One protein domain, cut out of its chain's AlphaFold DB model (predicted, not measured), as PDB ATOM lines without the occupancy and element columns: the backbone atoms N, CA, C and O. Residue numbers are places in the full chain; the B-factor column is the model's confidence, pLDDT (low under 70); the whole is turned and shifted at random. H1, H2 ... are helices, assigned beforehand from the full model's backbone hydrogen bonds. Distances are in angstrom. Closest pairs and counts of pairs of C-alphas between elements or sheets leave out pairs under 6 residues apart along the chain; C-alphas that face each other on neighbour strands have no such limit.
ATOM      1  N   ASP A   2     -36.436  28.324 -28.490       20.94
ATOM      2  CA  ASP A   2     -36.584  29.255 -27.368       20.94
ATOM      3  C   ASP A   2     -36.880  28.396 -26.132       20.94
ATOM      4  O   ASP A   2     -37.450  27.308 -26.262       20.94
ATOM      5  N   GLY A   3     -36.416  28.827 -24.960       31.44
ATOM      6  CA  GLY A   3     -36.574  28.084 -23.709       31.44
ATOM      7  C   GLY A   3     -37.801  28.546 -22.929       31.44
ATOM      8  O   GLY A   3     -38.047  29.745 -22.834       31.44
ATOM      9  N   ASP A   4     -38.532  27.610 -22.322       24.53
ATOM     10  CA  ASP A   4     -39.646  27.934 -21.426       24.53
ATOM     11  C   ASP A   4     -39.570  27.077 -20.152       24.53
ATOM     12  O   ASP A   4     -39.345  25.864 -20.213       24.53
ATOM     13  N   LYS A   5     -39.683  27.724 -18.987       26.22
ATOM     14  CA  LYS A   5     -39.435  27.098 -17.676       26.22
ATOM     15  C   LYS A   5     -40.649  26.273 -17.229       26.22
ATOM     16  O   LYS A   5     -41.781  26.749 -17.295       26.22
ATOM     17  N   PHE A   6     -40.410  25.085 -16.674       25.19
ATOM     18  CA  PHE A   6     -41.408  24.322 -15.917       25.19
ATOM     19  C   PHE A   6     -41.013  24.273 -14.435       25.19
ATOM     20  O   PHE A   6     -39.845  24.069 -14.115       25.19
ATOM     21  N   ALA A   7     -41.987  24.490 -13.549       20.86
ATOM     22  CA  ALA A   7     -41.822  24.374 -12.102       20.86
ATOM     23  C   ALA A   7     -42.166  22.951 -11.629       20.86
ATOM     24  O   ALA A   7     -42.961  22.258 -12.270       20.86
ATOM     25  N   PHE A   8     -41.569  22.526 -10.515       22.89
ATOM     26  CA  PHE A   8     -41.760  21.194  -9.941       22.89
ATOM     27  C   PHE A   8     -42.926  21.155  -8.946       22.89
ATOM     28  O   PHE A   8     -43.045  22.033  -8.096       22.89
ATOM     29  N   ASN A   9     -43.699  20.068  -8.994       21.91
ATOM     30  CA  ASN A   9     -44.396  19.526  -7.826       21.91
ATOM     31  C   ASN A   9     -43.579  18.336  -7.300       21.91
ATOM     32  O   ASN A   9     -42.937  17.641  -8.091       21.91
ATOM     33  N   ARG A  10     -43.576  18.108  -5.981       29.98
ATOM     34  CA  ARG A  10     -42.767  17.053  -5.350       29.98
ATOM     35  C   ARG A  10     -43.413  15.672  -5.506       29.98
ATOM     36  O   ARG A  10     -44.275  15.305  -4.719       29.98
ATOM     37  N   GLU A  11     -42.919  14.892  -6.459       26.53
ATOM     38  CA  GLU A  11     -42.945  13.425  -6.425       26.53
ATOM     39  C   GLU A  11     -41.575  12.888  -6.867       26.53
ATOM     40  O   GLU A  11     -40.841  13.581  -7.571       26.53
ATOM     41  N   PHE A  12     -41.227  11.672  -6.437       30.75
ATOM     42  CA  PHE A  12     -39.904  11.064  -6.627       30.75
ATOM     43  C   PHE A  12     -39.425  11.059  -8.094       30.75
ATOM     44  O   PHE A  12     -40.180  10.737  -9.019       30.75
ATOM     45  N   CYS A  13     -38.137  11.363  -8.287       23.91
ATOM     46  CA  CYS A  13     -37.445  11.348  -9.576       23.91
ATOM     47  C   CYS A  13     -36.172  10.484  -9.516       23.91
ATOM     48  O   CYS A  13     -35.479  10.465  -8.504       23.91
ATOM     49  N   ILE A  14     -35.889   9.794 -10.625       28.70
ATOM     50  CA  ILE A  14     -34.759   8.881 -10.879       28.70
ATOM     51  C   ILE A  14     -34.307   9.127 -12.342       28.70
ATOM     52  O   ILE A  14     -35.134   9.561 -13.146       28.70
ATOM     53  N   LEU A  15     -33.027   8.908 -12.694       29.81
ATOM     54  CA  LEU A  15     -32.381   9.247 -13.992       29.81
ATOM     55  C   LEU A  15     -31.191   8.343 -14.347       29.81
ATOM     56  O   LEU A  15     -30.745   7.654 -13.452       29.81
ATOM     57  N   GLN A  16     -30.589   8.296 -15.553       32.81
ATOM     58  CA  GLN A  16     -30.305   9.333 -16.584       32.81
ATOM     59  C   GLN A  16     -30.294   8.729 -18.022       32.81
ATOM     60  O   GLN A  16     -30.108   7.531 -18.198       32.81
ATOM     61  N   GLN A  17     -30.487   9.553 -19.067       25.03
ATOM     62  CA  GLN A  17     -30.400   9.196 -20.507       25.03
ATOM     63  C   GLN A  17     -29.116   8.461 -20.949       25.03
ATOM     64  O   GLN A  17     -28.036   8.944 -20.632       25.03
ATOM     65  N   VAL A  18     -29.249   7.529 -21.916       24.86
ATOM     66  CA  VAL A  18     -28.489   7.493 -23.201       24.86
ATOM     67  C   VAL A  18     -29.368   6.866 -24.309       24.86
ATOM     68  O   VAL A  18     -30.225   6.029 -24.034       24.86
ATOM     69  N   ALA A  19     -29.138   7.229 -25.579       22.78
ATOM     70  CA  ALA A  19     -29.498   6.426 -26.756       22.78
ATOM     71  C   ALA A  19     -28.398   6.556 -27.844       22.78
ATOM     72  O   ALA A  19     -27.737   7.596 -27.871       22.78
ATOM     73  N   PRO A  20     -28.198   5.586 -28.769       34.38
ATOM     74  CA  PRO A  20     -28.897   4.311 -28.931       34.38
ATOM     75  C   PRO A  20     -27.926   3.104 -28.944       34.38
ATOM     76  O   PRO A  20     -27.556   2.606 -30.004       34.38
ATOM     77  N   ASN A  21     -27.523   2.615 -27.771       28.67
ATOM     78  CA  ASN A  21     -26.997   1.259 -27.559       28.67
ATOM     79  C   ASN A  21     -27.186   0.917 -26.075       28.67
ATOM     80  O   ASN A  21     -26.894   1.749 -25.221       28.67
ATOM     81  N   VAL A  22     -27.728  -0.263 -25.768       38.56
ATOM     82  CA  VAL A  22     -28.166  -0.601 -24.404       38.56
ATOM     83  C   VAL A  22     -27.013  -1.155 -23.571       38.56
ATOM     84  O   VAL A  22     -26.590  -2.292 -23.769       38.56
ATOM     85  N   GLN A  23     -26.570  -0.360 -22.601       27.92
ATOM     86  CA  GLN A  23     -25.961  -0.806 -21.350       27.92
ATOM     87  C   GLN A  23     -26.502   0.120 -20.254       27.92
ATOM     88  O   GLN A  23     -26.230   1.318 -20.300       27.92
ATOM     89  N   SER A  24     -27.312  -0.394 -19.322       33.19
ATOM     90  CA  SER A  24     -27.757   0.378 -18.156       33.19
ATOM     91  C   SER A  24     -26.866   0.064 -16.956       33.19
ATOM     92  O   SER A  24     -26.538  -1.094 -16.698       33.19
ATOM     93  N   ALA A  25     -26.416   1.113 -16.271       29.58
ATOM     94  CA  ALA A  25     -25.616   1.019 -15.060       29.58
ATOM     95  C   ALA A  25     -25.762   2.322 -14.260       29.58
ATOM     96  O   ALA A  25     -25.222   3.351 -14.658       29.58
ATOM     97  N   PHE A  26     -26.461   2.222 -13.126       38.00
ATOM     98  CA  PHE A  26     -26.622   3.235 -12.075       38.00
ATOM     99  C   PHE A  26     -27.403   4.511 -12.428       38.00
ATOM    100  O   PHE A  26     -27.369   5.038 -13.538       38.00
ATOM    101  N   THR A  27     -28.142   5.003 -11.429       36.44
ATOM    102  CA  THR A  27     -29.096   6.105 -11.573       36.44
ATOM    103  C   THR A  27     -28.716   7.319 -10.729       36.44
ATOM    104  O   THR A  27     -28.522   7.169  -9.525       36.44
ATOM    105  N   GLY A  28     -28.659   8.526 -11.312       32.53
ATOM    106  CA  GLY A  28     -28.057   9.697 -10.643       32.53
ATOM    107  C   GLY A  28     -28.575  11.081 -11.068       32.53
ATOM    108  O   GLY A  28     -27.815  11.877 -11.613       32.53
ATOM    109  N   GLY A  29     -29.854  11.396 -10.822       36.19
ATOM    110  CA  GLY A  29     -30.405  12.753 -11.015       36.19
ATOM    111  C   GLY A  29     -31.941  12.829 -11.091       36.19
ATOM    112  O   GLY A  29     -32.624  11.848 -10.808       36.19
ATOM    113  N   CYS A  30     -32.497  13.986 -11.504       41.00
ATOM    114  CA  CYS A  30     -33.955  14.241 -11.562       41.00
ATOM    115  C   CYS A  30     -34.486  14.883 -12.881       41.00
ATOM    116  O   CYS A  30     -34.425  16.099 -13.056       41.00
ATOM    117  N   TYR A  31     -35.067  14.084 -13.790       52.25
ATOM    118  CA  TYR A  31     -35.941  14.466 -14.926       52.25
ATOM    119  C   TYR A  31     -36.789  13.239 -15.345       52.25
ATOM    120  O   TYR A  31     -36.970  12.327 -14.542       52.25
ATOM    121  N   ARG A  32     -37.340  13.213 -16.569       65.75
ATOM    122  CA  ARG A  32     -38.039  12.058 -17.173       65.75
ATOM    123  C   ARG A  32     -37.639  11.870 -18.641       65.75
ATOM    124  O   ARG A  32     -37.516  12.866 -19.358       65.75
ATOM    125  N   VAL A  33     -37.419  10.638 -19.102       68.75
ATOM    126  CA  VAL A  33     -36.943  10.341 -20.465       68.75
ATOM    127  C   VAL A  33     -38.115  10.173 -21.436       68.75
ATOM    128  O   VAL A  33     -38.960   9.295 -21.287       68.75
ATOM    129  N   TRP A  34     -38.144  10.994 -22.489       75.12
ATOM    130  CA  TRP A  34     -39.061  10.813 -23.616       75.12
ATOM    131  C   TRP A  34     -38.398   9.973 -24.714       75.12
ATOM    132  O   TRP A  34     -37.595  10.479 -25.497       75.12
ATOM    133  N   TYR A  35     -38.736   8.684 -24.756       75.12
ATOM    134  CA  TYR A  35     -38.313   7.759 -25.809       75.12
ATOM    135  C   TYR A  35     -39.162   7.961 -27.075       75.12
ATOM    136  O   TYR A  35     -40.392   7.904 -27.015       75.12
ATOM    137  N   ASP A  36     -38.517   8.166 -28.226       73.94
ATOM    138  CA  ASP A  36     -39.202   8.217 -29.523       73.94
ATOM    139  C   ASP A  36     -39.599   6.809 -30.010       73.94
ATOM    140  O   ASP A  36     -39.139   5.800 -29.476       73.94
ATOM    141  N   ASP A  37     -40.436   6.701 -31.051       73.06
ATOM    142  CA  ASP A  37     -40.866   5.395 -31.590       73.06
ATOM    143  C   ASP A  37     -39.696   4.495 -32.039       73.06
ATOM    144  O   ASP A  37     -39.821   3.267 -32.025       73.06
ATOM    145  N   ARG A  38     -38.551   5.086 -32.415       73.88
ATOM    146  CA  ARG A  38     -37.353   4.363 -32.872       73.88
ATOM    147  C   ARG A  38     -36.564   3.754 -31.717       73.88
ATOM    148  O   ARG A  38     -36.015   2.670 -31.881       73.88
ATOM    149  N   THR A  39     -36.524   4.433 -30.574       75.94
ATOM    150  CA  THR A  39     -35.861   3.973 -29.344       75.94
ATOM    151  C   THR A  39     -36.789   3.067 -28.525       75.94
ATOM    152  O   THR A  39     -36.343   2.094 -27.923       75.94
ATOM    153  N   TRP A  40     -38.097   3.335 -28.564       77.88
ATOM    154  CA  TRP A  40     -39.130   2.565 -27.873       77.88
ATOM    155  C   TRP A  40     -39.193   1.100 -28.303       77.88
ATOM    156  O   TRP A  40     -39.171   0.202 -27.461       77.88
ATOM    157  N   ALA A  41     -39.314   0.848 -29.612       79.56
ATOM    158  CA  ALA A  41     -39.570  -0.499 -30.110       79.56
ATOM    159  C   ALA A  41     -38.442  -1.496 -29.755       79.56
ATOM    160  O   ALA A  41     -38.785  -2.582 -29.289       79.56
ATOM    161  N   PRO A  42     -37.140  -1.148 -29.859       81.44
ATOM    162  CA  PRO A  42     -36.047  -1.976 -29.347       81.44
ATOM    163  C   PRO A  42     -36.094  -2.226 -27.835       81.44
ATOM    164  O   PRO A  42     -35.912  -3.366 -27.428       81.44
ATOM    165  N   ILE A  43     -36.375  -1.213 -27.000       83.44
ATOM    166  CA  ILE A  43     -36.456  -1.390 -25.534       83.44
ATOM    167  C   ILE A  43     -37.580  -2.372 -25.180       83.44
ATOM    168  O   ILE A  43     -37.354  -3.353 -24.471       83.44
ATOM    169  N   ARG A  44     -38.777  -2.158 -25.737       84.56
ATOM    170  CA  ARG A  44     -39.940  -3.037 -25.551       84.56
ATOM    171  C   ARG A  44     -39.653  -4.469 -26.022       84.56
ATOM    172  O   ARG A  44     -40.035  -5.420 -25.345       84.56
ATOM    173  N   GLU A  45     -38.981  -4.642 -27.160       84.19
ATOM    174  CA  GLU A  45     -38.646  -5.972 -27.688       84.19
ATOM    175  C   GLU A  45     -37.538  -6.666 -26.880       84.19
ATOM    176  O   GLU A  45     -37.584  -7.879 -26.675       84.19
ATOM    177  N   GLN A  46     -36.585  -5.903 -26.340       88.75
ATOM    178  CA  GLN A  46     -35.568  -6.414 -25.428       88.75
ATOM    179  C   GLN A  46     -36.203  -6.896 -24.117       88.75
ATOM    180  O   GLN A  46     -35.959  -8.030 -23.717       88.75
ATOM    181  N   LEU A  47     -37.099  -6.111 -23.508       87.31
ATOM    182  CA  LEU A  47     -37.867  -6.513 -22.318       87.31
ATOM    183  C   LEU A  47     -38.744  -7.756 -22.574       87.31
ATOM    184  O   LEU A  47     -38.923  -8.589 -21.684       87.31
ATOM    185  N   LYS A  48     -39.242  -7.937 -23.807       83.69
ATOM    186  CA  LYS A  48     -39.949  -9.154 -24.251       83.69
ATOM    187  C   LYS A  48     -39.016 -10.344 -24.505       83.69
ATOM    188  O   LYS A  48     -39.399 -11.473 -24.200       83.69
ATOM    189  N   THR A  49     -37.784 -10.121 -24.949       86.88
ATOM    190  CA  THR A  49     -36.810 -11.186 -25.240       86.88
ATOM    191  C   THR A  49     -36.070 -11.651 -23.982       86.88
ATOM    192  O   THR A  49     -36.170 -12.816 -23.607       86.88
ATOM    193  N   ASN A  50     -35.373 -10.741 -23.300       86.62
ATOM    194  CA  ASN A  50     -34.704 -10.962 -22.019       86.62
ATOM    195  C   ASN A  50     -34.723  -9.656 -21.210       86.62
ATOM    196  O   ASN A  50     -34.008  -8.709 -21.545       86.62
ATOM    197  N   LEU A  51     -35.528  -9.621 -20.145       88.00
ATOM    198  CA  LEU A  51     -35.676  -8.439 -19.292       88.00
ATOM    199  C   LEU A  51     -34.418  -8.144 -18.456       88.00
ATOM    200  O   LEU A  51     -34.104  -6.974 -18.273       88.00
ATOM    201  N   MET A  52     -33.622  -9.162 -18.096       86.62
ATOM    202  CA  MET A  52     -32.382  -9.027 -17.304       86.62
ATOM    203  C   MET A  52     -31.225  -8.317 -18.043       86.62
ATOM    204  O   MET A  52     -30.107  -8.273 -17.544       86.62
ATOM    205  N   VAL A  53     -31.460  -7.793 -19.253       82.31
ATOM    206  CA  VAL A  53     -30.531  -6.878 -19.949       82.31
ATOM    207  C   VAL A  53     -30.626  -5.446 -19.398       82.31
ATOM    208  O   VAL A  53     -29.720  -4.647 -19.621       82.31
ATOM    209  N   PHE A  54     -31.693  -5.139 -18.657       82.06
ATOM    210  CA  PHE A  54     -31.844  -3.916 -17.875       82.06
ATOM    211  C   PHE A  54     -31.940  -4.269 -16.385       82.06
ATOM    212  O   PHE A  54     -32.631  -5.222 -16.019       82.06
ATOM    213  N   ASP A  55     -31.302  -3.478 -15.529       81.06
ATOM    214  CA  ASP A  55     -31.432  -3.556 -14.069       81.06
ATOM    215  C   ASP A  55     -32.849  -3.199 -13.578       81.06
ATOM    216  O   ASP A  55     -33.635  -2.569 -14.289       81.06
ATOM    217  N   GLU A  56     -33.174  -3.608 -12.349       83.88
ATOM    218  CA  GLU A  56     -34.494  -3.440 -11.727       83.88
ATOM    219  C   GLU A  56     -35.013  -1.992 -11.796       83.88
ATOM    220  O   GLU A  56     -36.156  -1.744 -12.198       83.88
ATOM    221  N   LEU A  57     -34.156  -1.026 -11.451       79.75
ATOM    222  CA  LEU A  57     -34.509   0.391 -11.376       79.75
ATOM    223  C   LEU A  57     -34.743   0.983 -12.768       79.75
ATOM    224  O   LEU A  57     -35.706   1.724 -12.966       79.75
ATOM    225  N   THR A  58     -33.942   0.601 -13.764       79.81
ATOM    226  CA  THR A  58     -34.162   0.966 -15.170       79.81
ATOM    227  C   THR A  58     -35.493   0.411 -15.692       79.81
ATOM    228  O   THR A  58     -36.238   1.126 -16.368       79.81
ATOM    229  N   ARG A  59     -35.859  -0.831 -15.334       90.19
ATOM    230  CA  ARG A  59     -37.161  -1.419 -15.712       90.19
ATOM    231  C   ARG A  59     -38.337  -0.692 -15.047       90.19
ATOM    232  O   ARG A  59     -39.345  -0.438 -15.709       90.19
ATOM    233  N   ALA A  60     -38.188  -0.279 -13.789       85.88
ATOM    234  CA  ALA A  60     -39.156   0.568 -13.090       85.88
ATOM    235  C   ALA A  60     -39.274   1.976 -13.711       85.88
ATOM    236  O   ALA A  60     -40.383   2.490 -13.897       85.88
ATOM    237  N   GLN A  61     -38.146   2.582 -14.097       83.31
ATOM    238  CA  GLN A  61     -38.092   3.907 -14.716       83.31
ATOM    239  C   GLN A  61     -38.870   3.955 -16.037       83.31
ATOM    240  O   GLN A  61     -39.628   4.901 -16.257       83.31
ATOM    241  N   PHE A  62     -38.765   2.925 -16.889       89.31
ATOM    242  CA  PHE A  62     -39.534   2.867 -18.139       89.31
ATOM    243  C   PHE A  62     -41.055   2.925 -17.907       89.31
ATOM    244  O   PHE A  62     -41.769   3.586 -18.665       89.31
ATOM    245  N   ILE A  63     -41.556   2.268 -16.854       89.56
ATOM    246  CA  ILE A  63     -42.978   2.289 -16.475       89.56
ATOM    247  C   ILE A  63     -43.358   3.671 -15.920       89.56
ATOM    248  O   ILE A  63     -44.348   4.262 -16.362       89.56
ATOM    249  N   SER A  64     -42.544   4.209 -15.005       86.88
ATOM    250  CA  SER A  64     -42.719   5.533 -14.390       86.88
ATOM    251  C   SER A  64     -42.807   6.648 -15.438       86.88
ATOM    252  O   SER A  64     -43.734   7.465 -15.410       86.88
ATOM    253  N   ASP A  65     -41.890   6.661 -16.408       86.62
ATOM    254  CA  ASP A  65     -41.855   7.677 -17.458       86.62
ATOM    255  C   ASP A  65     -42.966   7.497 -18.487       86.62
ATOM    256  O   ASP A  65     -43.605   8.488 -18.848       86.62
ATOM    257  N   ALA A  66     -43.283   6.266 -18.905       86.00
ATOM    258  CA  ALA A  66     -44.431   6.024 -19.780       86.00
ATOM    259  C   ALA A  66     -45.741   6.529 -19.143       86.00
ATOM    260  O   ALA A  66     -46.528   7.205 -19.813       86.00
ATOM    261  N   TYR A  67     -45.954   6.269 -17.849       85.75
ATOM    262  CA  TYR A  67     -47.135   6.728 -17.116       85.75
ATOM    263  C   TYR A  67     -47.174   8.257 -16.951       85.75
ATOM    264  O   TYR A  67     -48.167   8.890 -17.312       85.75
ATOM    265  N   ALA A  68     -46.090   8.889 -16.495       80.62
ATOM    266  CA  ALA A  68     -46.050  10.343 -16.318       80.62
ATOM    267  C   ALA A  68     -46.168  11.110 -17.653       80.62
ATOM    268  O   ALA A  68     -46.834  12.147 -17.737       80.62
ATOM    269  N   LEU A  69     -45.583  10.580 -18.735       80.50
ATOM    270  CA  LEU A  69     -45.772  11.111 -20.085       80.50
ATOM    271  C   LEU A  69     -47.209  10.903 -20.586       80.50
ATOM    272  O   LEU A  69     -47.699  11.747 -21.343       80.50
ATOM    273  N   ARG A  70     -47.909   9.838 -20.166       80.25
ATOM    274  CA  ARG A  70     -49.341   9.652 -20.450       80.25
ATOM    275  C   ARG A  70     -50.193  10.670 -19.703       80.25
ATOM    276  O   ARG A  70     -51.039  11.278 -20.352       80.25
ATOM    277  N   GLU A  71     -49.969  10.920 -18.417       75.81
ATOM    278  CA  GLU A  71     -50.744  11.925 -17.664       75.81
ATOM    279  C   GLU A  71     -50.530  13.343 -18.234       75.81
ATOM    280  O   GLU A  71     -51.485  14.095 -18.414       75.81
ATOM    281  N   ARG A  72     -49.314  13.666 -18.706       72.94
ATOM    282  CA  ARG A  72     -49.022  14.889 -19.495       72.94
ATOM    283  C   ARG A  72     -49.680  14.909 -20.893       72.94
ATOM    284  O   ARG A  72     -49.538  15.882 -21.634       72.94
ATOM    285  N   GLY A  73     -50.334  13.828 -21.320       70.25
ATOM    286  CA  GLY A  73     -50.909  13.670 -22.663       70.25
ATOM    287  C   GLY A  73     -49.870  13.650 -23.791       70.25
ATOM    288  O   GLY A  73     -50.179  14.045 -24.912       70.25
ATOM    289  N   SER A  74     -48.628  13.255 -23.486       75.56
ATOM    290  CA  SER A  74     -47.488  13.207 -24.419       75.56
ATOM    291  C   SER A  74     -47.305  11.839 -25.094       75.56
ATOM    292  O   SER A  74     -46.685  11.776 -26.150       75.56
ATOM    293  N   VAL A  75     -47.856  10.763 -24.517       76.25
ATOM    294  CA  VAL A  75     -47.947   9.418 -25.125       76.25
ATOM    295  C   VAL A  75     -49.348   8.813 -24.897       76.25
ATOM    296  O   VAL A  75     -50.010   9.179 -23.922       76.25
ATOM    297  N   PRO A  76     -49.846   7.921 -25.779       80.25
ATOM    298  CA  PRO A  76     -51.164   7.297 -25.629       80.25
ATOM    299  C   PRO A  76     -51.172   6.170 -24.586       80.25
ATOM    300  O   PRO A  76     -50.133   5.600 -24.264       80.25
ATOM    301  N   TRP A  77     -52.361   5.782 -24.105       81.25
ATOM    302  CA  TRP A  77     -52.521   4.686 -23.132       81.25
ATOM    303  C   TRP A  77     -51.925   3.354 -23.605       81.25
ATOM    304  O   TRP A  77     -51.284   2.670 -22.813       81.25
ATOM    305  N   SER A  78     -52.051   3.024 -24.895       81.88
ATOM    306  CA  SER A  78     -51.420   1.835 -25.488       81.88
ATOM    307  C   SER A  78     -49.912   1.781 -25.245       81.88
ATOM    308  O   SER A  78     -49.369   0.701 -25.062       81.88
ATOM    309  N   ARG A  79     -49.242   2.936 -25.158       81.06
ATOM    310  CA  ARG A  79     -47.804   3.019 -24.903       81.06
ATOM    311  C   ARG A  79     -47.439   2.630 -23.468       81.06
ATOM    312  O   ARG A  79     -46.420   1.989 -23.260       81.06
ATOM    313  N   VAL A  80     -48.288   2.953 -22.492       85.81
ATOM    314  CA  VAL A  80     -48.113   2.497 -21.100       85.81
ATOM    315  C   VAL A  80     -48.379   0.994 -21.000       85.81
ATOM    316  O   VAL A  80     -47.582   0.266 -20.414       85.81
ATOM    317  N   LEU A  81     -49.464   0.524 -21.630       87.62
ATOM    318  CA  LEU A  81     -49.863  -0.887 -21.623       87.62
ATOM    319  C   LEU A  81     -48.808  -1.791 -22.285       87.62
ATOM    320  O   LEU A  81     -48.467  -2.819 -21.714       87.62
ATOM    321  N   GLU A  82     -48.237  -1.376 -23.423       85.12
ATOM    322  CA  GLU A  82     -47.135  -2.071 -24.113       85.12
ATOM    323  C   GLU A  82     -45.879  -2.252 -23.246       85.12
ATOM    324  O   GLU A  82     -45.145  -3.224 -23.434       85.12
ATOM    325  N   MET A  83     -45.589  -1.299 -22.351       86.44
ATOM    326  CA  MET A  83     -44.387  -1.333 -21.512       86.44
ATOM    327  C   MET A  83     -44.537  -2.316 -20.364       86.44
ATOM    328  O   MET A  83     -43.652  -3.124 -20.125       86.44
ATOM    329  N   VAL A  84     -45.685  -2.307 -19.688       91.94
ATOM    330  CA  VAL A  84     -45.934  -3.192 -18.539       91.94
ATOM    331  C   VAL A  84     -46.153  -4.661 -18.946       91.94
ATOM    332  O   VAL A  84     -46.287  -5.523 -18.084       91.94
ATOM    333  N   GLU A  85     -46.144  -4.994 -20.244       89.31
ATOM    334  CA  GLU A  85     -46.260  -6.380 -20.724       89.31
ATOM    335  C   GLU A  85     -45.143  -7.312 -20.222       89.31
ATOM    336  O   GLU A  85     -45.389  -8.512 -20.091       89.31
ATOM    337  N   PHE A  86     -43.934  -6.811 -19.923       93.00
ATOM    338  CA  PHE A  86     -42.858  -7.676 -19.408       93.00
ATOM    339  C   PHE A  86     -43.110  -8.158 -17.973       93.00
ATOM    340  O   PHE A  86     -42.535  -9.176 -17.581       93.00
ATOM    341  N   LEU A  87     -44.005  -7.495 -17.225       94.06
ATOM    342  CA  LEU A  87     -44.310  -7.829 -15.830       94.06
ATOM    343  C   LEU A  87     -44.839  -9.261 -15.653       94.06
ATOM    344  O   LEU A  87     -44.613  -9.896 -14.630       94.06
ATOM    345  N   GLN A  88     -45.404  -9.826 -16.723       92.62
ATOM    346  CA  GLN A  88     -45.848 -11.221 -16.846       92.62
ATOM    347  C   GLN A  88     -44.736 -12.265 -16.583       92.62
ATOM    348  O   GLN A  88     -45.022 -13.461 -16.545       92.62
ATOM    349  N   ARG A  89     -43.469 -11.842 -16.450       91.94
ATOM    350  CA  ARG A  89     -42.310 -12.659 -16.035       91.94
ATOM    351  C   ARG A  89     -41.402 -11.930 -15.027       91.94
ATOM    352  O   ARG A  89     -40.273 -12.354 -14.804       91.94
ATOM    353  N   GLU A  90     -41.860 -10.804 -14.488       94.12
ATOM    354  CA  GLU A  90     -41.108  -9.963 -13.558       94.12
ATOM    355  C   GLU A  90     -41.332 -10.423 -12.121       94.12
ATOM    356  O   GLU A  90     -42.457 -10.752 -11.744       94.12
ATOM    357  N   THR A  91     -40.275 -10.420 -11.310       94.19
ATOM    358  CA  THR A  91     -40.333 -10.893  -9.919       94.19
ATOM    359  C   THR A  91     -39.493 -10.075  -8.930       94.19
ATOM    360  O   THR A  91     -39.261 -10.541  -7.809       94.19
ATOM    361  N   GLU A  92     -39.055  -8.886  -9.347       91.44
ATOM    362  CA  GLU A  92     -38.351  -7.873  -8.547       91.44
ATOM    363  C   GLU A  92     -39.311  -6.711  -8.189       91.44
ATOM    364  O   GLU A  92     -40.375  -6.566  -8.797       91.44
ATOM    365  N   TYR A  93     -39.014  -5.933  -7.147       90.75
ATOM    366  CA  TYR A  93     -39.976  -5.049  -6.474       90.75
ATOM    367  C   TYR A  93     -40.309  -3.771  -7.258       90.75
ATOM    368  O   TYR A  93     -41.485  -3.479  -7.506       90.75
ATOM    369  N   ALA A  94     -39.299  -2.998  -7.655       87.50
ATOM    370  CA  ALA A  94     -39.484  -1.642  -8.164       87.50
ATOM    371  C   ALA A  94     -40.334  -1.563  -9.454       87.50
ATOM    372  O   ALA A  94     -41.127  -0.622  -9.567       87.50
ATOM    373  N   PRO A  95     -40.273  -2.516 -10.412       93.06
ATOM    374  CA  PRO A  95     -41.160  -2.509 -11.575       93.06
ATOM    375  C   PRO A  95     -42.636  -2.730 -11.214       93.06
ATOM    376  O   PRO A  95     -43.508  -2.087 -11.801       93.06
ATOM    377  N   HIS A  96     -42.930  -3.581 -10.224       93.50
ATOM    378  CA  HIS A  96     -44.295  -3.797  -9.723       93.50
ATOM    379  C   HIS A  96     -44.796  -2.607  -8.889       93.50
ATOM    380  O   HIS A  96     -45.957  -2.220  -9.014       93.50
ATOM    381  N   PHE A  97     -43.918  -1.946  -8.129       89.44
ATOM    382  CA  PHE A  97     -44.232  -0.675  -7.462       89.44
ATOM    383  C   PHE A  97     -44.514   0.453  -8.472       89.44
ATOM    384  O   PHE A  97     -45.522   1.151  -8.367       89.44
ATOM    385  N   ALA A  98     -43.702   0.590  -9.526       88.44
ATOM    386  CA  ALA A  98     -43.967   1.533 -10.615       88.44
ATOM    387  C   ALA A  98     -45.279   1.210 -11.360       88.44
ATOM    388  O   ALA A  98     -45.998   2.119 -11.787       88.44
ATOM    389  N   PHE A  99     -45.628  -0.076 -11.477       94.00
ATOM    390  CA  PHE A  99     -46.897  -0.531 -12.043       94.00
ATOM    391  C   PHE A  99     -48.112  -0.211 -11.167       94.00
ATOM    392  O   PHE A  99     -49.186  -0.001 -11.726       94.00
ATOM    393  N   GLN A 100     -47.978  -0.096  -9.839       88.31
ATOM    394  CA  GLN A 100     -49.097   0.187  -8.927       88.31
ATOM    395  C   GLN A 100     -49.930   1.404  -9.378       88.31
ATOM    396  O   GLN A 100     -51.153   1.332  -9.477       88.31
ATOM    397  N   ARG A 101     -49.276   2.500  -9.778       83.56
ATOM    398  CA  ARG A 101     -49.958   3.710 -10.277       83.56
ATOM    399  C   ARG A 101     -50.747   3.463 -11.570       83.56
ATOM    400  O   ARG A 101     -51.814   4.041 -11.765       83.56
ATOM    401  N   VAL A 102     -50.243   2.589 -12.441       88.44
ATOM    402  CA  VAL A 102     -50.914   2.169 -13.681       88.44
ATOM    403  C   VAL A 102     -52.097   1.246 -13.359       88.44
ATOM    404  O   VAL A 102     -53.195   1.474 -13.866       88.44
ATOM    405  N   ARG A 103     -51.889   0.250 -12.487       90.06
ATOM    406  CA  ARG A 103     -52.894  -0.682 -11.945       90.06
ATOM    407  C   ARG A 103     -54.095   0.082 -11.386       90.06
ATOM    408  O   ARG A 103     -55.212  -0.109 -11.861       90.06
ATOM    409  N   ASP A 104     -53.855   0.990 -10.447       85.00
ATOM    410  CA  ASP A 104     -54.907   1.682  -9.696       85.00
ATOM    411  C   ASP A 104     -55.691   2.661 -10.583       85.00
ATOM    412  O   ASP A 104     -56.924   2.716 -10.524       85.00
ATOM    413  N   LYS A 105     -55.003   3.369 -11.495       83.25
ATOM    414  CA  LYS A 105     -55.641   4.241 -12.496       83.25
ATOM    415  C   LYS A 105     -56.530   3.448 -13.462       83.25
ATOM    416  O   LYS A 105     -57.616   3.920 -13.794       83.25
ATOM    417  N   LEU A 106     -56.100   2.260 -13.904       84.44
ATOM    418  CA  LEU A 106     -56.890   1.390 -14.784       84.44
ATOM    419  C   LEU A 106     -58.104   0.794 -14.061       84.44
ATOM    420  O   LEU A 106     -59.211   0.876 -14.585       84.44
ATOM    421  N   LEU A 107     -57.923   0.236 -12.859       83.50
ATOM    422  CA  LEU A 107     -59.026  -0.328 -12.074       83.50
ATOM    423  C   LEU A 107     -60.082   0.739 -11.746       83.50
ATOM    424  O   LEU A 107     -61.271   0.492 -11.925       83.50
ATOM    425  N   THR A 108     -59.663   1.951 -11.370       79.56
ATOM    426  CA  THR A 108     -60.586   3.066 -11.091       79.56
ATOM    427  C   THR A 108     -61.336   3.524 -12.347       79.56
ATOM    428  O   THR A 108     -62.558   3.651 -12.325       79.56
ATOM    429  N   ALA A 109     -60.634   3.745 -13.465       77.38
ATOM    430  CA  ALA A 109     -61.233   4.287 -14.689       77.38
ATOM    431  C   ALA A 109     -62.160   3.309 -15.434       77.38
ATOM    432  O   ALA A 109     -62.953   3.734 -16.271       77.38
ATOM    433  N   PHE A 110     -62.061   2.009 -15.142       79.56
ATOM    434  CA  PHE A 110     -62.958   0.985 -15.676       79.56
ATOM    435  C   PHE A 110     -63.938   0.422 -14.626       79.56
ATOM    436  O   PHE A 110     -64.762  -0.426 -14.981       79.56
ATOM    437  N   LYS A 111     -63.932   0.907 -13.374       78.69
ATOM    438  CA  LYS A 111     -64.901   0.520 -12.331       78.69
ATOM    439  C   LYS A 111     -66.342   0.729 -12.821       78.69
ATOM    440  O   LYS A 111     -66.657   1.747 -13.434       78.69
ATOM    441  N   GLY A 112     -67.206  -0.267 -12.619       72.19
ATOM    442  CA  GLY A 112     -68.594  -0.264 -13.107       72.19
ATOM    443  C   GLY A 112     -68.779  -0.373 -14.634       72.19
ATOM    444  O   GLY A 112     -69.915  -0.367 -15.107       72.19
ATOM    445  N   THR A 113     -67.709  -0.487 -15.430       76.06
ATOM    446  CA  THR A 113     -67.803  -0.638 -16.897       76.06
ATOM    447  C   THR A 113     -67.825  -2.106 -17.339       76.06
ATOM    448  O   THR A 113     -67.295  -2.991 -16.667       76.06
ATOM    449  N   ALA A 114     -68.365  -2.368 -18.535       79.44
ATOM    450  CA  ALA A 114     -68.367  -3.705 -19.139       79.44
ATOM    451  C   ALA A 114     -66.952  -4.276 -19.391       79.44
ATOM    452  O   ALA A 114     -66.772  -5.495 -19.424       79.44
ATOM    453  N   ASP A 115     -65.939  -3.414 -19.533       80.81
ATOM    454  CA  ASP A 115     -64.556  -3.812 -19.807       80.81
ATOM    455  C   ASP A 115     -63.737  -4.113 -18.535       80.81
ATOM    456  O   ASP A 115     -62.634  -4.653 -18.634       80.81
ATOM    457  N   MET A 116     -64.275  -3.872 -17.329       82.94
ATOM    458  CA  MET A 116     -63.579  -4.115 -16.050       82.94
ATOM    459  C   MET A 116     -63.034  -5.548 -15.925       82.94
ATOM    460  O   MET A 116     -61.926  -5.774 -15.443       82.94
ATOM    461  N   GLN A 117     -63.774  -6.533 -16.441       85.31
ATOM    462  CA  GLN A 117     -63.375  -7.947 -16.456       85.31
ATOM    463  C   GLN A 117     -62.184  -8.246 -17.385       85.31
ATOM    464  O   GLN A 117     -61.512  -9.265 -17.225       85.31
ATOM    465  N   GLN A 118     -61.904  -7.379 -18.361       86.00
ATOM    466  CA  GLN A 118     -60.715  -7.459 -19.215       86.00
ATOM    467  C   GLN A 118     -59.518  -6.799 -18.516       86.00
ATOM    468  O   GLN A 118     -58.424  -7.363 -18.519       86.00
ATOM    469  N   ILE A 119     -59.743  -5.670 -17.835       88.31
ATOM    470  CA  ILE A 119     -58.725  -4.979 -17.028       88.31
ATOM    471  C   ILE A 119     -58.251  -5.844 -15.858       88.31
ATOM    472  O   ILE A 119     -57.043  -5.993 -15.677       88.31
ATOM    473  N   LYS A 120     -59.160  -6.495 -15.117       89.06
ATOM    474  CA  LYS A 120     -58.776  -7.426 -14.042       89.06
ATOM    475  C   LYS A 120     -57.901  -8.572 -14.555       89.06
ATOM    476  O   LYS A 120     -56.865  -8.852 -13.966       89.06
ATOM    477  N   LYS A 121     -58.243  -9.170 -15.703       90.44
ATOM    478  CA  LYS A 121     -57.422 -10.217 -16.347       90.44
ATOM    479  C   LYS A 121     -56.056  -9.711 -16.811       90.44
ATOM    480  O   LYS A 121     -55.086 -10.457 -16.745       90.44
ATOM    481  N   PHE A 122     -55.968  -8.464 -17.271       90.75
ATOM    482  CA  PHE A 122     -54.698  -7.832 -17.629       90.75
ATOM    483  C   PHE A 122     -53.812  -7.603 -16.398       90.75
ATOM    484  O   PHE A 122     -52.656  -8.016 -16.407       90.75
ATOM    485  N   VAL A 123     -54.361  -7.016 -15.328       91.62
ATOM    486  CA  VAL A 123     -53.638  -6.789 -14.065       91.62
ATOM    487  C   VAL A 123     -53.168  -8.115 -13.461       91.62
ATOM    488  O   VAL A 123     -51.985  -8.227 -13.159       91.62
ATOM    489  N   GLN A 124     -54.045  -9.126 -13.383       92.56
ATOM    490  CA  GLN A 124     -53.719 -10.488 -12.935       92.56
ATOM    491  C   GLN A 124     -52.521 -11.053 -13.708       92.56
ATOM    492  O   GLN A 124     -51.494 -11.392 -13.124       92.56
ATOM    493  N   LYS A 125     -52.601 -11.056 -15.045       92.50
ATOM    494  CA  LYS A 125     -51.535 -11.596 -15.894       92.50
ATOM    495  C   LYS A 125     -50.198 -10.880 -15.685       92.50
ATOM    496  O   LYS A 125     -49.146 -11.509 -15.774       92.50
ATOM    497  N   SER A 126     -50.229  -9.575 -15.421       93.38
ATOM    498  CA  SER A 126     -49.028  -8.785 -15.144       93.38
ATOM    499  C   SER A 126     -48.396  -9.069 -13.779       93.38
ATOM    500  O   SER A 126     -47.226  -8.757 -13.630       93.38
ATOM    501  N   ILE A 127     -49.097  -9.667 -12.810       94.62
ATOM    502  CA  ILE A 127     -48.547  -9.986 -11.474       94.62
ATOM    503  C   ILE A 127     -48.334 -11.484 -11.222       94.62
ATOM    504  O   ILE A 127     -47.588 -11.827 -10.305       94.62
ATOM    505  N   ASP A 128     -48.945 -12.372 -12.021       93.56
ATOM    506  CA  ASP A 128     -48.943 -13.834 -11.827       93.56
ATOM    507  C   ASP A 128     -47.554 -14.399 -11.489       93.56
ATOM    508  O   ASP A 128     -47.407 -15.161 -10.537       93.56
ATOM    509  N   SER A 129     -46.511 -13.995 -12.225       94.00
ATOM    510  CA  SER A 129     -45.145 -14.502 -12.024       94.00
ATOM    511  C   SER A 129     -44.543 -14.120 -10.666       94.00
ATOM    512  O   SER A 129     -43.762 -14.892 -10.110       94.00
ATOM    513  N   ALA A 130     -44.879 -12.945 -10.131       94.06
ATOM    514  CA  ALA A 130     -44.417 -12.499  -8.820       94.06
ATOM    515  C   ALA A 130     -45.282 -13.089  -7.699       94.06
ATOM    516  O   ALA A 130     -44.743 -13.563  -6.700       94.06
ATOM    517  N   TYR A 131     -46.606 -13.143  -7.885       95.25
ATOM    518  CA  TYR A 131     -47.519 -13.759  -6.922       95.25
ATOM    519  C   TYR A 131     -47.252 -15.265  -6.747       95.25
ATOM    520  O   TYR A 131     -47.169 -15.738  -5.619       95.25
ATOM    521  N   LEU A 132     -47.005 -16.014  -7.827       93.44
ATOM    522  CA  LEU A 132     -46.674 -17.445  -7.750       93.44
ATOM    523  C   LEU A 132     -45.302 -17.740  -7.112       93.44
ATOM    524  O   LEU A 132     -45.070 -18.868  -6.680       93.44
ATOM    525  N   LYS A 133     -44.393 -16.756  -7.068       92.94
ATOM    526  CA  LYS A 133     -43.051 -16.885  -6.469       92.94
ATOM    527  C   LYS A 133     -43.020 -16.452  -5.000       92.94
ATOM    528  O   LYS A 133     -42.343 -17.090  -4.202       92.94
ATOM    529  N   HIS A 134     -43.735 -15.376  -4.664       91.00
ATOM    530  CA  HIS A 134     -43.599 -14.659  -3.389       91.00
ATOM    531  C   HIS A 134     -44.911 -14.500  -2.604       91.00
ATOM    532  O   HIS A 134     -44.881 -14.122  -1.436       91.00
ATOM    533  N   GLY A 135     -46.071 -14.766  -3.211       87.88
ATOM    534  CA  GLY A 135     -47.386 -14.554  -2.603       87.88
ATOM    535  C   GLY A 135     -47.549 -15.278  -1.266       87.88
ATOM    536  O   GLY A 135     -47.216 -16.456  -1.145       87.88
ATOM    537  N   TRP A 136     -48.063 -14.565  -0.259       89.19
ATOM    538  CA  TRP A 136     -48.165 -15.026   1.138       89.19
ATOM    539  C   TRP A 136     -46.837 -15.416   1.823       89.19
ATOM    540  O   TRP A 136     -46.870 -15.993   2.911       89.19
ATOM    541  N   SER A 137     -45.671 -15.111   1.241       80.88
ATOM    542  CA  SER A 137     -44.381 -15.431   1.863       80.88
ATOM    543  C   SER A 137     -44.081 -14.536   3.074       80.88
ATOM    544  O   SER A 137     -44.270 -13.322   3.046       80.88
ATOM    545  N   ALA A 138     -43.571 -15.140   4.149       76.06
ATOM    546  CA  ALA A 138     -43.049 -14.425   5.312       76.06
ATOM    547  C   ALA A 138     -41.557 -14.099   5.108       76.06
ATOM    548  O   ALA A 138     -40.693 -14.620   5.814       76.06
ATOM    549  N   SER A 139     -41.253 -13.299   4.083       73.19
ATOM    550  CA  SER A 139     -39.885 -12.839   3.818       73.19
ATOM    551  C   SER A 139     -39.427 -11.820   4.863       73.19
ATOM    552  O   SER A 139     -40.197 -10.946   5.253       73.19
ATOM    553  N   THR A 140     -38.158 -11.898   5.270       70.19
ATOM    554  CA  THR A 140     -37.487 -10.840   6.047       70.19
ATOM    555  C   THR A 140     -36.723  -9.853   5.163       70.19
ATOM    556  O   THR A 140     -36.299  -8.821   5.665       70.19
ATOM    557  N   ASP A 141     -36.542 -10.148   3.870       79.38
ATOM    558  CA  ASP A 141     -36.089  -9.164   2.881       79.38
ATOM    559  C   ASP A 141     -37.237  -8.190   2.571       79.38
ATOM    560  O   ASP A 141     -38.331  -8.616   2.181       79.38
ATOM    561  N   TRP A 142     -36.977  -6.893   2.745       76.06
ATOM    562  CA  TRP A 142     -37.985  -5.835   2.680       76.06
ATOM    563  C   TRP A 142     -38.489  -5.589   1.257       76.06
ATOM    564  O   TRP A 142     -39.674  -5.285   1.083       76.06
ATOM    565  N   ALA A 143     -37.647  -5.783   0.236       72.25
ATOM    566  CA  ALA A 143     -38.067  -5.682  -1.160       72.25
ATOM    567  C   ALA A 143     -39.074  -6.795  -1.496       72.25
ATOM    568  O   ALA A 143     -40.170  -6.522  -1.996       72.25
ATOM    569  N   THR A 144     -38.767  -8.042  -1.128       81.50
ATOM    570  CA  THR A 144     -39.678  -9.183  -1.292       81.50
ATOM    571  C   THR A 144     -40.928  -9.066  -0.420       81.50
ATOM    572  O   THR A 144     -42.008  -9.404  -0.897       81.50
ATOM    573  N   ALA A 145     -40.851  -8.564   0.816       78.19
ATOM    574  CA  ALA A 145     -42.028  -8.361   1.670       78.19
ATOM    575  C   ALA A 145     -42.975  -7.276   1.109       78.19
ATOM    576  O   ALA A 145     -44.194  -7.475   1.023       78.19
ATOM    577  N   SER A 146     -42.414  -6.163   0.629       82.75
ATOM    578  CA  SER A 146     -43.165  -5.085  -0.028       82.75
ATOM    579  C   SER A 146     -43.794  -5.563  -1.342       82.75
ATOM    580  O   SER A 146     -44.985  -5.354  -1.580       82.75
ATOM    581  N   LEU A 147     -43.036  -6.302  -2.162       89.19
ATOM    582  CA  LEU A 147     -43.544  -6.944  -3.376       89.19
ATOM    583  C   LEU A 147     -44.666  -7.942  -3.062       89.19
ATOM    584  O   LEU A 147     -45.713  -7.899  -3.704       89.19
ATOM    585  N   THR A 148     -44.473  -8.801  -2.057       91.00
ATOM    586  CA  THR A 148     -45.461  -9.789  -1.593       91.00
ATOM    587  C   THR A 148     -46.777  -9.109  -1.241       91.00
ATOM    588  O   THR A 148     -47.834  -9.588  -1.650       91.00
ATOM    589  N   THR A 149     -46.722  -7.964  -0.562       88.81
ATOM    590  CA  THR A 149     -47.899  -7.150  -0.235       88.81
ATOM    591  C   THR A 149     -48.617  -6.674  -1.500       88.81
ATOM    592  O   THR A 149     -49.794  -6.995  -1.686       88.81
ATOM    593  N   LEU A 150     -47.901  -6.005  -2.415       88.56
ATOM    594  CA  LEU A 150     -48.458  -5.467  -3.666       88.56
ATOM    595  C   LEU A 150     -49.129  -6.536  -4.544       88.56
ATOM    596  O   LEU A 150     -50.208  -6.297  -5.092       88.56
ATOM    597  N   VAL A 151     -48.497  -7.706  -4.699       94.06
ATOM    598  CA  VAL A 151     -48.990  -8.757  -5.609       94.06
ATOM    599  C   VAL A 151     -50.041  -9.653  -4.965       94.06
ATOM    600  O   VAL A 151     -50.937 -10.116  -5.666       94.06
ATOM    601  N   THR A 152     -49.990  -9.862  -3.644       94.62
ATOM    602  CA  THR A 152     -51.024 -10.626  -2.924       94.62
ATOM    603  C   THR A 152     -52.320  -9.817  -2.835       94.62
ATOM    604  O   THR A 152     -53.386 -10.356  -3.127       94.62
ATOM    605  N   GLU A 153     -52.247  -8.513  -2.524       90.88
ATOM    606  CA  GLU A 153     -53.404  -7.608  -2.615       90.88
ATOM    607  C   GLU A 153     -54.010  -7.647  -4.024       90.88
ATOM    608  O   GLU A 153     -55.201  -7.926  -4.188       90.88
ATOM    609  N   ALA A 154     -53.180  -7.404  -5.044       90.31
ATOM    610  CA  ALA A 154     -53.649  -7.289  -6.415       90.31
ATOM    611  C   ALA A 154     -54.267  -8.593  -6.942       90.31
ATOM    612  O   ALA A 154     -55.336  -8.522  -7.538       90.31
ATOM    613  N   ALA A 155     -53.669  -9.765  -6.684       94.50
ATOM    614  CA  ALA A 155     -54.184 -11.056  -7.158       94.50
ATOM    615  C   ALA A 155     -55.559 -11.385  -6.556       94.50
ATOM    616  O   ALA A 155     -56.481 -11.796  -7.264       94.50
ATOM    617  N   CYS A 156     -55.735 -11.140  -5.256       92.50
ATOM    618  CA  CYS A 156     -57.031 -11.296  -4.606       92.50
ATOM    619  C   CYS A 156     -58.063 -10.277  -5.135       92.50
ATOM    620  O   CYS A 156     -59.217 -10.645  -5.362       92.50
ATOM    621  N   ALA A 157     -57.654  -9.031  -5.410       88.38
ATOM    622  CA  ALA A 157     -58.519  -7.999  -5.990       88.38
ATOM    623  C   ALA A 157     -58.950  -8.308  -7.435       88.38
ATOM    624  O   ALA A 157     -60.097  -8.058  -7.820       88.38
ATOM    625  N   THR A 158     -58.064  -8.877  -8.257       89.62
ATOM    626  CA  THR A 158     -58.391  -9.299  -9.628       89.62
ATOM    627  C   THR A 158     -59.171 -10.608  -9.695       89.62
ATOM    628  O   THR A 158     -59.830 -10.852 -10.707       89.62
ATOM    629  N   GLY A 159     -59.191 -11.376  -8.603       89.19
ATOM    630  CA  GLY A 159     -60.059 -12.535  -8.418       89.19
ATOM    631  C   GLY A 159     -59.374 -13.888  -8.608       89.19
ATOM    632  O   GLY A 159     -60.054 -14.840  -8.988       89.19
ATOM    633  N   ASP A 160     -58.064 -13.997  -8.368       93.81
ATOM    634  CA  ASP A 160     -57.382 -15.294  -8.365       93.81
ATOM    635  C   ASP A 160     -57.962 -16.219  -7.285       93.81
ATOM    636  O   ASP A 160     -57.878 -15.943  -6.087       93.81
TER     637      ASP A 160
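AT A GLANCE: This is residues 2 to 160 of the 1192 residues of an uncharacterized protein of Toxocara canis (UniProt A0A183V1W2). Five helices, H2 to H6, make an up-and-down bundle, each running against the one before it, and H1 packs on H3 with residues 44 to 48. Ahead of H1, residues 2 to 36 hold no named element, and residues 2 to 11 stick out as a tail. The printed part has 159 residues with six named helices, H1 to H6 in chain order, and no named strand: all helix. It is compact, with a radius of gyration of the C-alphas of 16.2 A and spans of 52 by 37 by 32 A.

HOW THE PARTS SIT: H1, residues 37 to 49, touches H3, residues 77 to 89, closest at the C-alphas of Lys 48 and Phe 86, 5.8 A. H1 and H2, residues 56 to 71, are near each other. H2 and H3 form a hairpin, closest at C-alphas 66 and 80, 5.3 A. H2 touches H4, residues 93 to 110, the same way at a shallow tilt of 26 degrees, closest at C-alphas 60 and 95, 4.0 A. H4 and H5, residues 116 to 134, form a hairpin, as do H5 and H6, residues 142 to 158. H1 is apart from H4, H5 and H6. Every O i to N i+4 pair is within hydrogen-bond range in H6, but 8 of 9 in H1, 11 of 12 in H2, 3 of 9 in H3 with 6 of 10 O i to N i+3 pairs, 12 of 14 in H4 and 11 of 15 in H5.

IN THESE COORDINATES: H1 begins at C-alpha 37 (-40.866, 5.395, -31.590). H2 is 23.1 A long, H4 25.5 A, H5 25.9 A and H6 24.1 A. H6 ends at C-alpha 158 (-58.391, -9.299, -9.628).

THE WHOLE: The printed part has no cut and no long link. Residues 2 to 33 have pLDDT under 70.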